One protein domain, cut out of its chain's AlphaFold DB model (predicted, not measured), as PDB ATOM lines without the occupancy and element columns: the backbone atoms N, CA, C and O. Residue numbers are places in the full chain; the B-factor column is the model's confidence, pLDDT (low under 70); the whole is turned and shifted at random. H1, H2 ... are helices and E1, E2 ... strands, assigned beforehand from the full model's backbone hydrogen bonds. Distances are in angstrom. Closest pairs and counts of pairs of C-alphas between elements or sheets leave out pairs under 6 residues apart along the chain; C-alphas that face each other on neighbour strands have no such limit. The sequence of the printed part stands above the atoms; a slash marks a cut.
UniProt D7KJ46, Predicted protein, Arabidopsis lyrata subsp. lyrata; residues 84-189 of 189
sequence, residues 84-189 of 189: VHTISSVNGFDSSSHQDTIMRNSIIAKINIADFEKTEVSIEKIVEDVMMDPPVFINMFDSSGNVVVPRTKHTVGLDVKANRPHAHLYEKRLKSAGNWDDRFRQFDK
ATOM      1  N   VAL A  84     112.977 280.393 -93.053       73.81
ATOM      2  CA  VAL A  84     111.764 281.084 -92.599       73.81
ATOM      3  C   VAL A  84     112.167 282.331 -91.819       73.81
ATOM      4  O   VAL A  84     112.790 282.228 -90.761       73.81
ATOM      5  N   HIS A  85     111.752 283.493 -92.316       77.38
ATOM      6  CA  HIS A  85     112.051 284.794 -91.720       77.38
ATOM      7  C   HIS A  85     110.772 285.515 -91.292       77.38
ATOM      8  O   HIS A  85     109.718 285.340 -91.908       77.38
ATOM      9  N   THR A  86     110.863 286.332 -90.243       72.94
ATOM     10  CA  THR A  86     109.757 287.182 -89.774       72.94
ATOM     11  C   THR A  86     110.125 288.650 -89.904       72.94
ATOM     12  O   THR A  86     111.278 289.037 -89.730       72.94
ATOM     13  N   ILE A  87     109.142 289.493 -90.218       74.81
ATOM     14  CA  ILE A  87     109.306 290.948 -90.215       74.81
ATOM     15  C   ILE A  87     108.131 291.541 -89.460       74.81
ATOM     16  O   ILE A  87     106.978 291.351 -89.843       74.81
ATOM     17  N   SER A  88     108.439 292.259 -88.386       69.81
ATOM     18  CA  SER A  88     107.459 292.964 -87.572       69.81
ATOM     19  C   SER A  88     107.582 294.470 -87.756       69.81
ATOM     20  O   SER A  88     108.669 295.037 -87.627       69.81
ATOM     21  N   SER A  89     106.429 295.118 -87.914       66.62
ATOM     22  CA  SER A  89     106.196 296.554 -87.731       66.62
ATOM     23  C   SER A  89     106.952 297.177 -86.579       66.62
ATOM     24  O   SER A  89     107.314 298.345 -86.623       66.62
ATOM     25  N   VAL A  90     107.082 296.443 -85.475       67.94
ATOM     26  CA  VAL A  90     107.565 296.965 -84.200       67.94
ATOM     27  C   VAL A  90     109.005 296.530 -84.012       67.94
ATOM     28  O   VAL A  90     109.877 297.372 -83.803       67.94
ATOM     29  N   ASN A  91     109.251 295.230 -84.168       69.56
ATOM     30  CA  ASN A  91     110.507 294.612 -83.767       69.56
ATOM     31  C   ASN A  91     111.513 294.433 -84.916       69.56
ATOM     32  O   ASN A  91     112.660 294.070 -84.664       69.56
ATOM     33  N   GLY A  92     111.108 294.706 -86.160       74.00
ATOM     34  CA  GLY A  92     111.952 294.588 -87.345       74.00
ATOM     35  C   GLY A  92     112.114 293.154 -87.848       74.00
ATOM     36  O   GLY A  92     111.282 292.287 -87.587       74.00
ATOM     37  N   PHE A  93     113.174 292.937 -88.626       81.12
ATOM     38  CA  PHE A  93     113.513 291.651 -89.232       81.12
ATOM     39  C   PHE A  93     114.105 290.679 -88.218       81.12
ATOM     40  O   PHE A  93     114.997 291.043 -87.452       81.12
ATOM     41  N   ASP A  94     113.607 289.449 -88.256       75.62
ATOM     42  CA  ASP A  94     114.011 288.320 -87.430       75.62
ATOM     43  C   ASP A  94     114.188 288.647 -85.951       75.62
ATOM     44  O   ASP A  94     115.160 288.261 -85.299       75.62
ATOM     45  N   SER A  95     113.202 289.341 -85.391       78.44
ATOM     46  CA  SER A  95     113.220 289.636 -83.970       78.44
ATOM     47  C   SER A  95     113.258 288.358 -83.127       78.44
ATOM     48  O   SER A  95     112.636 287.343 -83.445       78.44
ATOM     49  N   SER A  96     113.940 288.447 -81.986       81.62
ATOM     50  CA  SER A  96     113.871 287.466 -80.903       81.62
ATOM     51  C   SER A  96     112.653 287.676 -79.996       81.62
ATOM     52  O   SER A  96     112.621 287.162 -78.876       81.62
ATOM     53  N   SER A  97     111.664 288.466 -80.431       73.12
ATOM     54  CA  SER A  97     110.393 288.592 -79.725       73.12
ATOM     55  C   SER A  97     109.774 287.205 -79.545       73.12
ATOM     56  O   SER A  97     109.917 286.311 -80.389       73.12
ATOM     57  N   HIS A  98     109.079 287.012 -78.426       72.44
ATOM     58  CA  HIS A  98     108.409 285.745 -78.155       72.44
ATOM     59  C   HIS A  98     107.407 285.397 -79.268       72.44
ATOM     60  O   HIS A  98     107.335 284.249 -79.699       72.44
ATOM     61  N   GLN A  99     106.706 286.406 -79.795       70.38
ATOM     62  CA  GLN A  99     105.722 286.255 -80.867       70.38
ATOM     63  C   GLN A  99     106.374 285.809 -82.180       70.38
ATOM     64  O   GLN A  99     105.950 284.817 -82.768       70.38
ATOM     65  N   ASP A 100     107.438 286.495 -82.597       70.75
ATOM     66  CA  ASP A 100     108.192 286.193 -83.818       70.75
ATOM     67  C   ASP A 100     108.792 284.783 -83.758       70.75
ATOM     68  O   ASP A 100     108.707 284.015 -84.718       70.75
ATOM     69  N   THR A 101     109.349 284.414 -82.601       72.75
ATOM     70  CA  THR A 101     109.949 283.094 -82.376       72.75
ATOM     71  C   THR A 101     108.910 281.983 -82.493       72.75
ATOM     72  O   THR A 101     109.150 280.985 -83.174       72.75
ATOM     73  N   ILE A 102     107.742 282.158 -81.865       72.25
ATOM     74  CA  ILE A 102     106.638 281.197 -81.964       72.25
ATOM     75  C   ILE A 102     106.172 281.086 -83.411       72.25
ATOM     76  O   ILE A 102     106.114 279.974 -83.928       72.25
ATOM     77  N   MET A 103     105.908 282.212 -84.086       70.56
ATOM     78  CA  MET A 103     105.471 282.208 -85.486       70.56
ATOM     79  C   MET A 103     106.455 281.443 -86.374       70.56
ATOM     80  O   MET A 103     106.043 280.513 -87.071       70.56
ATOM     81  N   ARG A 104     107.755 281.750 -86.284       74.94
ATOM     82  CA  ARG A 104     108.798 281.069 -87.065       74.94
ATOM     83  C   ARG A 104     108.833 279.566 -86.787       74.94
ATOM     84  O   ARG A 104     108.757 278.771 -87.722       74.94
ATOM     85  N   ASN A 105     108.898 279.169 -85.515       73.69
ATOM     86  CA  ASN A 105     108.962 277.757 -85.122       73.69
ATOM     87  C   ASN A 105     107.729 276.979 -85.581       73.69
ATOM     88  O   ASN A 105     107.829 275.816 -85.963       73.69
ATOM     89  N   SER A 106     106.574 277.633 -85.570       71.25
ATOM     90  CA  SER A 106     105.307 277.042 -85.964       71.25
ATOM     91  C   SER A 106     105.240 276.738 -87.468       71.25
ATOM     92  O   SER A 106     104.788 275.665 -87.867       71.25
ATOM     93  N   ILE A 107     105.782 277.635 -88.299       73.62
ATOM     94  CA  ILE A 107     105.914 277.434 -89.746       73.62
ATOM     95  C   ILE A 107     106.939 276.331 -90.024       73.62
ATOM     96  O   ILE A 107     106.655 275.416 -90.794       73.62
ATOM     97  N   ILE A 108     108.098 276.371 -89.355       75.19
ATOM     98  CA  ILE A 108     109.140 275.340 -89.485       75.19
ATOM     99  C   ILE A 108     108.579 273.958 -89.127       75.19
ATOM    100  O   ILE A 108     108.799 273.001 -89.862       75.19
ATOM    101  N   ALA A 109     107.817 273.844 -88.036       75.19
ATOM    102  CA  ALA A 109     107.199 272.584 -87.633       75.19
ATOM    103  C   ALA A 109     106.240 272.042 -88.705       75.19
ATOM    104  O   ALA A 109     106.294 270.855 -89.017       75.19
ATOM    105  N   LYS A 110     105.405 272.899 -89.307       72.25
ATOM    106  CA  LYS A 110     104.495 272.500 -90.395       72.25
ATOM    107  C   LYS A 110     105.251 272.017 -91.631       72.25
ATOM    108  O   LYS A 110     104.881 270.989 -92.189       72.25
ATOM    109  N   ILE A 111     106.309 272.726 -92.028       73.75
ATOM    110  CA  ILE A 111     107.169 272.317 -93.149       73.75
ATOM    111  C   ILE A 111     107.802 270.952 -92.852       73.75
ATOM    112  O   ILE A 111     107.702 270.044 -93.667       73.75
ATOM    113  N   ASN A 112     108.357 270.767 -91.651       76.06
ATOM    114  CA  ASN A 112     108.980 269.503 -91.255       76.06
ATOM    115  C   ASN A 112     107.986 268.328 -91.229       76.06
ATOM    116  O   ASN A 112     108.347 267.217 -91.611       76.06
ATOM    117  N   ILE A 113     106.746 268.552 -90.774       78.38
ATOM    118  CA  ILE A 113     105.684 267.532 -90.800       78.38
ATOM    119  C   ILE A 113     105.336 267.169 -92.246       78.38
ATOM    120  O   ILE A 113     105.270 265.987 -92.567       78.38
ATOM    121  N   ALA A 114     105.180 268.163 -93.123       75.69
ATOM    122  CA  ALA A 114     104.904 267.941 -94.539       75.69
ATOM    123  C   ALA A 114     106.004 267.117 -95.220       75.69
ATOM    124  O   ALA A 114     105.724 266.123 -95.894       75.69
ATOM    125  N   ASP A 115     107.263 267.482 -94.974       75.69
ATOM    126  CA  ASP A 115     108.428 266.767 -95.492       75.69
ATOM    127  C   ASP A 115     108.469 265.317 -94.980       75.69
ATOM    128  O   ASP A 115     108.740 264.392 -95.752       75.69
ATOM    129  N   PHE A 116     108.150 265.098 -93.699       77.50
ATOM    130  CA  PHE A 116     108.064 263.762 -93.103       77.50
ATOM    131  C   PHE A 116     106.941 262.917 -93.723       77.50
ATOM    132  O   PHE A 116     107.152 261.749 -94.060       77.50
ATOM    133  N   GLU A 117     105.763 263.508 -93.915       84.44
ATOM    134  CA  GLU A 117     104.600 262.863 -94.532       84.44
ATOM    135  C   GLU A 117     104.725 262.734 -96.058       84.44
ATOM    136  O   GLU A 117     103.893 262.082 -96.694       84.44
ATOM    137  N   LYS A 118     105.776 263.319 -96.655       81.69
ATOM    138  CA  LYS A 118     105.968 263.448 -98.109       81.69
ATOM    139  C   LYS A 118     104.771 264.110 -98.793       81.69
ATOM    140  O   LYS A 118     104.451 263.803 -99.944       81.69
ATOM    141  N   THR A 119     104.105 265.004 -98.076       80.06
ATOM    142  CA  THR A 119     102.999 265.803 -98.581       80.06
ATOM    143  C   THR A 119     103.519 267.170 -98.983       80.06
ATOM    144  O   THR A 119     104.453 267.717 -98.400       80.06
ATOM    145  N   GLU A 120     102.930 267.740-100.030       72.00
ATOM    146  CA  GLU A 120     103.228 269.117-100.370       72.00
ATOM    147  C   GLU A 120     102.317 270.047 -99.571       72.00
ATOM    148  O   GLU A 120     101.099 270.030 -99.743       72.00
ATOM    149  N   VAL A 121     102.911 270.904 -98.743       71.19
ATOM    150  CA  VAL A 121     102.195 272.035 -98.153       71.19
ATOM    151  C   VAL A 121     102.355 273.249 -99.062       71.19
ATOM    152  O   VAL A 121     103.470 273.682 -99.363       71.19
ATOM    153  N   SER A 122     101.226 273.795 -99.517       76.88
ATOM    154  CA  SER A 122     101.212 275.019-100.312       76.88
ATOM    155  C   SER A 122     101.528 276.235 -99.438       76.88
ATOM    156  O   SER A 122     101.152 276.302 -98.266       76.88
ATOM    157  N   ILE A 123     102.198 277.232-100.019       71.88
ATOM    158  CA  ILE A 123     102.501 278.492 -99.325       71.88
ATOM    159  C   ILE A 123     101.232 279.229 -98.886       71.88
ATOM    160  O   ILE A 123     101.216 279.843 -97.825       71.88
ATOM    161  N   GLU A 124     100.155 279.103 -99.660       78.31
ATOM    162  CA  GLU A 124      98.821 279.570 -99.291       78.31
ATOM    163  C   GLU A 124      98.383 278.958 -97.963       78.31
ATOM    164  O   GLU A 124      98.093 279.696 -97.026       78.31
ATOM    165  N   LYS A 125      98.438 277.625 -97.830       77.81
ATOM    166  CA  LYS A 125      98.023 276.946 -96.602       77.81
ATOM    167  C   LYS A 125      98.850 277.387 -95.392       77.81
ATOM    168  O   LYS A 125      98.292 277.592 -94.318       77.81
ATOM    169  N   ILE A 126     100.157 277.603 -95.570       73.62
ATOM    170  CA  ILE A 126     101.031 278.145 -94.514       73.62
ATOM    171  C   ILE A 126     100.574 279.546 -94.100       73.62
ATOM    172  O   ILE A 126     100.417 279.806 -92.909       73.62
ATOM    173  N   VAL A 127     100.353 280.445 -95.063       70.88
ATOM    174  CA  VAL A 127      99.924 281.822 -94.786       70.88
ATOM    175  C   VAL A 127      98.552 281.847 -94.118       70.88
ATOM    176  O   VAL A 127      98.355 282.577 -93.148       70.88
ATOM    177  N   GLU A 128      97.608 281.043 -94.603       74.44
ATOM    178  CA  GLU A 128      96.278 280.939 -94.012       74.44
ATOM    179  C   GLU A 128      96.325 280.431 -92.577       74.44
ATOM    180  O   GLU A 128      95.664 281.008 -91.714       74.44
ATOM    181  N   ASP A 129      97.126 279.402 -92.307       69.50
ATOM    182  CA  ASP A 129      97.272 278.859 -90.963       69.50
ATOM    183  C   ASP A 129      97.906 279.894 -90.022       69.50
ATOM    184  O   ASP A 129      97.399 280.106 -88.929       69.50
ATOM    185  N   VAL A 130      98.938 280.625 -90.455       66.69
ATOM    186  CA  VAL A 130      99.533 281.720 -89.658       66.69
ATOM    187  C   VAL A 130      98.502 282.804 -89.309       66.69
ATOM    188  O   VAL A 130      98.552 283.380 -88.221       66.69
ATOM    189  N   MET A 131      97.555 283.079 -90.209       66.00
ATOM    190  CA  MET A 131      96.525 284.100 -90.004       66.00
ATOM    191  C   MET A 131      95.335 283.644 -89.159       66.00
ATOM    192  O   MET A 131      94.840 284.396 -88.312       66.00
ATOM    193  N   MET A 132      94.814 282.456 -89.458       64.00
ATOM    194  CA  MET A 132      93.505 281.996 -88.991       64.00
ATOM    195  C   MET A 132      93.626 281.038 -87.809       64.00
ATOM    196  O   MET A 132      92.755 281.051 -86.936       64.00
ATOM    197  N   ASP A 133      94.706 280.259 -87.768       60.84
ATOM    198  CA  ASP A 133      94.941 279.192 -86.795       60.84
ATOM    199  C   ASP A 133      96.436 279.117 -86.415       60.84
ATOM    200  O   ASP A 133      97.116 278.118 -86.694       60.84
ATOM    201  N   PRO A 134      97.002 280.211 -85.854       54.44
ATOM    202  CA  PRO A 134      98.404 280.239 -85.458       54.44
ATOM    203  C   PRO A 134      98.621 279.087 -84.476       54.44
ATOM    204  O   PRO A 134      97.821 278.960 -83.543       54.44
ATOM    205  N   PRO A 135      99.645 278.233 -84.669       49.12
ATOM    206  CA  PRO A 135      99.729 276.970 -83.956       49.12
ATOM    207  C   PRO A 135      99.563 277.164 -82.461       49.12
ATOM    208  O   PRO A 135     100.336 277.863 -81.804       49.12
ATOM    209  N   VAL A 136      98.471 276.576 -81.981       50.22
ATOM    210  CA  VAL A 136      98.032 276.511 -80.596       50.22
ATOM    211  C   VAL A 136      99.218 276.098 -79.750       50.22
ATOM    212  O   VAL A 136      99.500 274.921 -79.727       50.22
ATOM    213  N   PHE A 137      99.914 277.037 -79.110       45.50
ATOM    214  CA  PHE A 137     100.538 276.924 -77.788       45.50
ATOM    215  C   PHE A 137     101.027 278.319 -77.410       45.50
ATOM    216  O   PHE A 137     102.081 278.756 -77.851       45.50
ATOM    217  N   ILE A 138     100.207 278.995 -76.606       46.03
ATOM    218  CA  ILE A 138     100.475 280.086 -75.660       46.03
ATOM    219  C   ILE A 138      99.320 281.069 -75.808       46.03
ATOM    220  O   ILE A 138      99.283 281.912 -76.702       46.03
ATOM    221  N   ASN A 139      98.353 280.935 -74.899       47.88
ATOM    222  CA  ASN A 139      97.467 282.034 -74.567       47.88
ATOM    223  C   ASN A 139      98.376 283.198 -74.162       47.88
ATOM    224  O   ASN A 139      98.949 283.174 -73.073       47.88
ATOM    225  N   MET A 140      98.583 284.177 -75.044       52.47
ATOM    226  CA  MET A 140      99.144 285.438 -74.580       52.47
ATOM    227  C   MET A 140      98.075 286.105 -73.744       52.47
ATOM    228  O   MET A 140      96.905 286.028 -74.081       52.47
ATOM    229  N   PHE A 141      98.457 286.718 -72.638       58.78
ATOM    230  CA  PHE A 141      97.515 287.467 -71.832       58.78
ATOM    231  C   PHE A 141      97.751 288.947 -72.093       58.78
ATOM    232  O   PHE A 141      98.896 289.402 -72.056       58.78
ATOM    233  N   ASP A 142      96.693 289.691 -72.409       59.66
ATOM    234  CA  ASP A 142      96.784 291.147 -72.365       59.66
ATOM    235  C   ASP A 142      97.026 291.617 -70.916       59.66
ATOM    236  O   ASP A 142      97.015 290.834 -69.960       59.66
ATOM    237  N   SER A 143      97.227 292.920 -70.728       60.06
ATOM    238  CA  SER A 143      97.399 293.519 -69.397       60.06
ATOM    239  C   SER A 143      96.192 293.330 -68.464       60.06
ATOM    240  O   SER A 143      96.296 293.627 -67.276       60.06
ATOM    241  N   SER A 144      95.066 292.839 -68.988       75.44
ATOM    242  CA  SER A 144      93.830 292.543 -68.261       75.44
ATOM    243  C   SER A 144      93.624 291.039 -68.023       75.44
ATOM    244  O   SER A 144      92.607 290.655 -67.448       75.44
ATOM    245  N   GLY A 145      94.568 290.180 -68.430       70.94
ATOM    246  CA  GLY A 145      94.477 288.730 -68.248       70.94
ATOM    247  C   GLY A 145      93.621 288.005 -69.293       70.94
ATOM    248  O   GLY A 145      93.276 286.843 -69.077       70.94
ATOM    249  N   ASN A 146      93.273 288.641 -70.415       70.81
ATOM    250  CA  ASN A 146      92.508 287.995 -71.485       70.81
ATOM    251  C   ASN A 146      93.419 287.262 -72.460       70.81
ATOM    252  O   ASN A 146      94.458 287.786 -72.850       70.81
ATOM    253  N   VAL A 147      92.974 286.093 -72.927       63.59
ATOM    254  CA  VAL A 147      93.659 285.345 -73.985       63.59
ATOM    255  C   VAL A 147      93.665 286.148 -75.288       63.59
ATOM    256  O   VAL A 147      92.629 286.396 -75.901       63.59
ATOM    257  N   VAL A 148      94.858 286.498 -75.742       59.06
ATOM    258  CA  VAL A 148      95.177 287.080 -77.034       59.06
ATOM    259  C   VAL A 148      95.783 285.980 -77.890       59.06
ATOM    260  O   VAL A 148      96.855 285.450 -77.599       59.06
ATOM    261  N   VAL A 149      95.094 285.649 -78.974       57.84
ATOM    262  CA  VAL A 149      95.656 284.812 -80.031       57.84
ATOM    263  C   VAL A 149      96.433 285.741 -80.968       57.84
ATOM    264  O   VAL A 149      95.824 286.655 -81.534       57.84
ATOM    265  N   PRO A 150      97.756 285.567 -81.128       55.19
ATOM    266  CA  PRO A 150      98.532 286.400 -82.034       55.19
ATOM    267  C   PRO A 150      98.093 286.130 -83.468       55.19
ATOM    268  O   PRO A 150      98.398 285.088 -84.030       55.19
ATOM    269  N   ARG A 151      97.371 287.078 -84.061       60.75
ATOM    270  CA  ARG A 151      96.972 287.024 -85.466       60.75
ATOM    271  C   ARG A 151      97.650 288.144 -86.222       60.75
ATOM    272  O   ARG A 151      97.638 289.298 -85.784       60.75
ATOM    273  N   THR A 152      98.208 287.815 -87.374       63.00
ATOM    274  CA  THR A 152      98.652 288.825 -88.324       63.00
ATOM    275  C   THR A 152      97.430 289.387 -89.058       63.00
ATOM    276  O   THR A 152      96.486 288.673 -89.394       63.00
ATOM    277  N   LYS A 153      97.411 290.703 -89.293       69.44
ATOM    278  CA  LYS A 153      96.400 291.344 -90.159       69.44
ATOM    279  C   LYS A 153      96.844 291.384 -91.622       69.44
ATOM    280  O   LYS A 153      96.063 291.762 -92.488       69.44
ATOM    281  N   HIS A 154      98.094 291.016 -91.883       72.06
ATOM    282  CA  HIS A 154      98.736 290.998 -93.189       72.06
ATOM    283  C   HIS A 154      99.882 289.988 -93.152       72.06
ATOM    284  O   HIS A 154     100.639 289.940 -92.183       72.06
ATOM    285  N   THR A 155      99.975 289.121 -94.150       71.62
ATOM    286  CA  THR A 155     101.028 288.107 -94.253       71.62
ATOM    287  C   THR A 155     101.296 287.839 -95.714       71.62
ATOM    288  O   THR A 155     100.367 287.711 -96.513       71.62
ATOM    289  N   VAL A 156     102.580 287.758 -96.033       73.69
ATOM    290  CA  VAL A 156     103.076 287.444 -97.363       73.69
ATOM    291  C   VAL A 156     103.960 286.214 -97.243       73.69
ATOM    292  O   VAL A 156     104.896 286.192 -96.448       73.69
ATOM    293  N   GLY A 157     103.635 285.186 -98.014       71.25
ATOM    294  CA  GLY A 157     104.443 283.993 -98.193       71.25
ATOM    295  C   GLY A 157     105.035 283.975 -99.596       71.25
ATOM    296  O   GLY A 157     104.347 284.289-100.568       71.25
ATOM    297  N   LEU A 158     106.306 283.596 -99.697       73.50
ATOM    298  CA  LEU A 158     107.021 283.434-100.958       73.50
ATOM    299  C   LEU A 158     107.627 282.024-101.003       73.50
ATOM    300  O   LEU A 158     108.441 281.675-100.154       73.50
ATOM    301  N   ASP A 159     107.226 281.225-101.990       70.00
ATOM    302  CA  ASP A 159     107.761 279.889-102.264       70.00
ATOM    303  C   ASP A 159     108.676 279.926-103.493       70.00
ATOM    304  O   ASP A 159     108.245 280.245-104.606       70.00
ATOM    305  N   VAL A 160     109.947 279.574-103.287       66.12
ATOM    306  CA  VAL A 160     110.980 279.505-104.325       66.12
ATOM    307  C   VAL A 160     111.663 278.138-104.262       66.12
ATOM    308  O   VAL A 160     112.671 277.967-103.588       66.12
ATOM    309  N   LYS A 161     111.166 277.148-105.019       65.44
ATOM    310  CA  LYS A 161     111.807 275.812-105.081       65.44
ATOM    311  C   LYS A 161     112.744 275.645-106.274       65.44
ATOM    312  O   LYS A 161     112.314 275.846-107.404       65.44
ATOM    313  N   ALA A 162     113.999 275.251-106.062       60.50
ATOM    314  CA  ALA A 162     115.004 275.127-107.134       60.50
ATOM    315  C   ALA A 162     114.558 274.244-108.320       60.50
ATOM    316  O   ALA A 162     114.960 274.473-109.453       60.50
ATOM    317  N   ASN A 163     113.690 273.264-108.068       62.84
ATOM    318  CA  ASN A 163     113.146 272.342-109.065       62.84
ATOM    319  C   ASN A 163     111.850 272.825-109.747       62.84
ATOM    320  O   ASN A 163     111.232 272.051-110.478       62.84
ATOM    321  N   ARG A 164     111.404 274.062-109.499       66.69
ATOM    322  CA  ARG A 164     110.200 274.640-110.112       66.69
ATOM    323  C   ARG A 164     110.556 275.781-111.051       66.69
ATOM    324  O   ARG A 164     111.323 276.649-110.635       66.69
ATOM    325  N   PRO A 165     109.938 275.837-112.245       68.06
ATOM    326  CA  PRO A 165     110.142 276.935-113.187       68.06
ATOM    327  C   PRO A 165     109.538 278.254-112.698       68.06
ATOM    328  O   PRO A 165     109.869 279.304-113.231       68.06
ATOM    329  N   HIS A 166     108.676 278.206-111.676       70.12
ATOM    330  CA  HIS A 166     108.009 279.382-111.145       70.12
ATOM    331  C   HIS A 166     108.210 279.533-109.636       70.12
ATOM    332  O   HIS A 166     108.325 278.546-108.901       70.12
ATOM    333  N   ALA A 167     108.252 280.781-109.184       70.50
ATOM    334  CA  ALA A 167     108.051 281.155-107.792       70.50
ATOM    335  C   ALA A 167     106.590 281.547-107.558       70.50
ATOM    336  O   ALA A 167     105.932 282.090-108.450       70.50
ATOM    337  N   HIS A 168     106.099 281.307-106.346       74.06
ATOM    338  CA  HIS A 168     104.740 281.656-105.949       74.06
ATOM    339  C   HIS A 168     104.766 282.642-104.793       74.06
ATOM    340  O   HIS A 168     105.421 282.402-103.783       74.06
ATOM    341  N   LEU A 169     104.018 283.728-104.926       77.88
ATOM    342  CA  LEU A 169     103.746 284.673-103.854       77.88
ATOM    343  C   LEU A 169     102.273 284.580-103.511       77.88
ATOM    344  O   LEU A 169     101.411 284.685-104.387       77.88
ATOM    345  N   TYR A 170     102.004 284.436-102.226       76.69
ATOM    346  CA  TYR A 170     100.666 284.526-101.682       76.69
ATOM    347  C   TYR A 170     100.632 285.608-100.610       76.69
ATOM    348  O   TYR A 170     101.430 285.608 -99.676       76.69
ATOM    349  N   GLU A 171      99.711 286.547-100.756       80.25
ATOM    350  CA  GLU A 171      99.465 287.628 -99.817       80.25
ATOM    351  C   GLU A 171      98.025 287.523 -99.328       80.25
ATOM    352  O   GLU A 171      97.100 287.394-100.126       80.25
ATOM    353  N   LYS A 172      97.831 287.638 -98.016       75.50
ATOM    354  CA  LYS A 172      96.509 287.773 -97.408       75.50
ATOM    355  C   LYS A 172      96.512 288.994 -96.500       75.50
ATOM    356  O   LYS A 172      97.497 289.244 -95.806       75.50
ATOM    357  N   ARG A 173      95.446 289.794 -96.521       79.25
ATOM    358  CA  ARG A 173      95.322 291.018 -95.710       79.25
ATOM    359  C   ARG A 173      93.888 291.265 -95.256       79.25
ATOM    360  O   ARG A 173      92.936 291.016 -95.992       79.25
ATOM    361  N   LEU A 174      93.733 291.802 -94.051       73.50
ATOM    362  CA  LEU A 174      92.449 292.229 -93.506       73.50
ATOM    363  C   LEU A 174      92.161 293.665 -93.954       73.50
ATOM    364  O   LEU A 174      92.875 294.601 -93.588       73.50
ATOM    365  N   LYS A 175      91.097 293.863 -94.737       78.00
ATOM    366  CA  LYS A 175      90.644 295.202 -95.132       78.00
ATOM    367  C   LYS A 175      90.061 295.941 -93.927       78.00
ATOM    368  O   LYS A 175      89.509 295.344 -93.007       78.00
ATOM    369  N   SER A 176      90.071 297.270 -93.996       73.31
ATOM    370  CA  SER A 176      89.453 298.162 -93.001       73.31
ATOM    371  C   SER A 176      87.965 297.863 -92.762       73.31
ATOM    372  O   SER A 176      87.457 298.109 -91.677       73.31
ATOM    373  N   ALA A 177      87.282 297.311 -93.769       78.69
ATOM    374  CA  ALA A 177      85.881 296.896 -93.707       78.69
ATOM    375  C   ALA A 177      85.653 295.544 -92.992       78.69
ATOM    376  O   ALA A 177      84.527 295.063 -92.969       78.69
ATOM    377  N   GLY A 178      86.701 294.906 -92.457       75.25
ATOM    378  CA  GLY A 178      86.619 293.620 -91.751       75.25
ATOM    379  C   GLY A 178      86.656 292.377 -92.648       75.25
ATOM    380  O   GLY A 178      86.726 291.266 -92.134       75.25
ATOM    381  N   ASN A 179      86.660 292.548 -93.972       83.31
ATOM    382  CA  ASN A 179      86.751 291.446 -94.932       83.31
ATOM    383  C   ASN A 179      88.206 291.125 -95.286       83.31
ATOM    384  O   ASN A 179      89.040 292.027 -95.386       83.31
ATOM    385  N   TRP A 180      88.497 289.852 -95.543       80.56
ATOM    386  CA  TRP A 180      89.803 289.417 -96.035       80.56
ATOM    387  C   TRP A 180      89.963 289.683 -97.537       80.56
ATOM    388  O   TRP A 180      88.990 289.749 -98.288       80.56
ATOM    389  N   ASP A 181      91.206 289.894 -97.946       83.12
ATOM    390  CA  ASP A 181      91.640 290.039 -99.331       83.12
ATOM    391  C   ASP A 181      92.874 289.178 -99.537       83.12
ATOM    392  O   ASP A 181      93.845 289.297 -98.788       83.12
ATOM    393  N   ASP A 182      92.817 288.328-100.542       84.44
ATOM    394  CA  ASP A 182      93.862 287.405-100.934       84.44
ATOM    395  C   ASP A 182      94.380 287.759-102.328       84.44
ATOM    396  O   ASP A 182      93.661 288.250-103.204       84.44
ATOM    397  N   ARG A 183      95.680 287.562-102.523       81.19
ATOM    398  CA  ARG A 183      96.357 287.785-103.793       81.19
ATOM    399  C   ARG A 183      97.372 286.689-104.017       81.19
ATOM    400  O   ARG A 183      98.287 286.499-103.219       81.19
ATOM    401  N   PHE A 184      97.249 286.043-105.162       77.56
ATOM    402  CA  PHE A 184      98.219 285.082-105.649       77.56
ATOM    403  C   PHE A 184      98.953 285.658-106.859       77.56
ATOM    404  O   PHE A 184      98.335 286.248-107.750       77.56
ATOM    405  N   ARG A 185     100.275 285.500-106.889       75.44
ATOM    406  CA  ARG A 185     101.111 285.844-108.042       75.44
ATOM    407  C   ARG A 185     102.098 284.720-108.315       75.44
ATOM    408  O   ARG A 185     102.711 284.186-107.395       75.44
ATOM    409  N   GLN A 186     102.277 284.413-109.591       70.25
ATOM    410  CA  GLN A 186     103.263 283.462-110.080       70.25
ATOM    411  C   GLN A 186     104.305 284.216-110.906       70.25
ATOM    412  O   GLN A 186     103.948 285.095-111.690       70.25
ATOM    413  N   PHE A 187     105.578 283.889-110.709       66.00
ATOM    414  CA  PHE A 187     106.703 284.515-111.405       66.00
ATOM    415  C   PHE A 187     107.544 283.440-112.071       66.00
ATOM    416  O   PHE A 187     107.838 282.434-111.432       66.00
ATOM    417  N   ASP A 188     107.971 283.673-113.305       65.12
ATOM    418  CA  ASP A 188     108.984 282.840-113.953       65.12
ATOM    419  C   ASP A 188     110.353 283.055-113.290       65.12
ATOM    420  O   ASP A 188     110.645 284.155-112.799       65.12
ATOM    421  N   LYS A 189     111.155 281.989-113.232       56.66
ATOM    422  CA  LYS A 189     112.531 282.010-112.718       56.66
ATOM    423  C   LYS A 189     113.571 282.171-113.810       56.66
ATOM    424  O   LYS A 189     113.343 281.638-114.918       56.66
TER     425      LYS A 189
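This is residues 84 to 189 of the 189 residues of the protein "Predicted protein" of Arabidopsis lyrata subsp. lyrata (UniProt D7KJ46). A narrow three-stranded antiparallel sheet, E1, E2 and E3, has the short helix H2 packed on one face, running along the strands, and no named helix over the other face. The longer helix H1 lies farther from the sheet and packs on H2 with its residues 103 to 110, while the link from H2 to E1 reaches away to Ser 144 and folds back. The printed part has 106 residues with two named helices and three named strands, along the chain H1, H2, E1, E2, E3; the sheet's order is E1, E2, E3, and the class is mixed, helices and strands. The whole is compact, with a radius of gyration of the C-alphas of 15.0 A and spans of 50 by 36 by 24 A.

E1 is residues 154 to 159, 16.9 A from first to last C-alpha. E2 is residues 166 to 174, 26.8 A long. E3 is residues 180 to 188, 27.1 A long, and its C-alpha 188 stands at (108.984, 282.840, -113.953). H2 is residues 123 to 132, 14.1 A long, with C-alpha 123 at (102.501, 278.492, -99.325). H1 is residues 98 to 117, 28.4 A long, and begins with C-alpha 98 at (108.409, 285.745, -78.155).

The strands form a meander, each the antiparallel neighbour of the one before. E1 and E2 are a hairpin at 170 degrees between directions, with N 157 and O 170 within hydrogen-bond range at 2.8 A. E2 and E3 are a hairpin at 166 degrees, with N 171 and O 183 within hydrogen-bond range at 2.8 A. E1 and E3 are the edge strands. H2 is on the sheet at a height over the sheet of 8.1 A; H2 and the sheet E1, E2, E3 are two layers, a helix on one face of a sheet. It lies over E1, and only just over E2, on which 3 of its C-alphas fall. On the local plane it stands at 16 degrees to E1, along the strands; the closest C-alphas of H2 and E1, those of Ile 123 and Gly 157, are 5.9 A apart. H1 touches H2 with residues 103 to 110 alone, the closest C-alphas being those of Ile 107 and Ile 126 at 6.9 A. The two are a helical hairpin, opposite ways at a steep tilt of 44 degrees. H1 is not on the sheet and is apart from E1, E2 and E3. In H1 and H2 every O i to N i+4 pair is within hydrogen-bond range.

The C-alphas farthest apart, those of Ser 144 and Pro 165, are 50.3 A apart. The printed part has no cut and ends at the chain's last residue, 189. The link from H2 to E1, 21 residues, is long; in it residues 140 to 141 pair antiparallel with 147 to 148. The mean pLDDT of the printed part is 70.5, and 35 residues are under 70, among them 129 to 143 and 147 to 153.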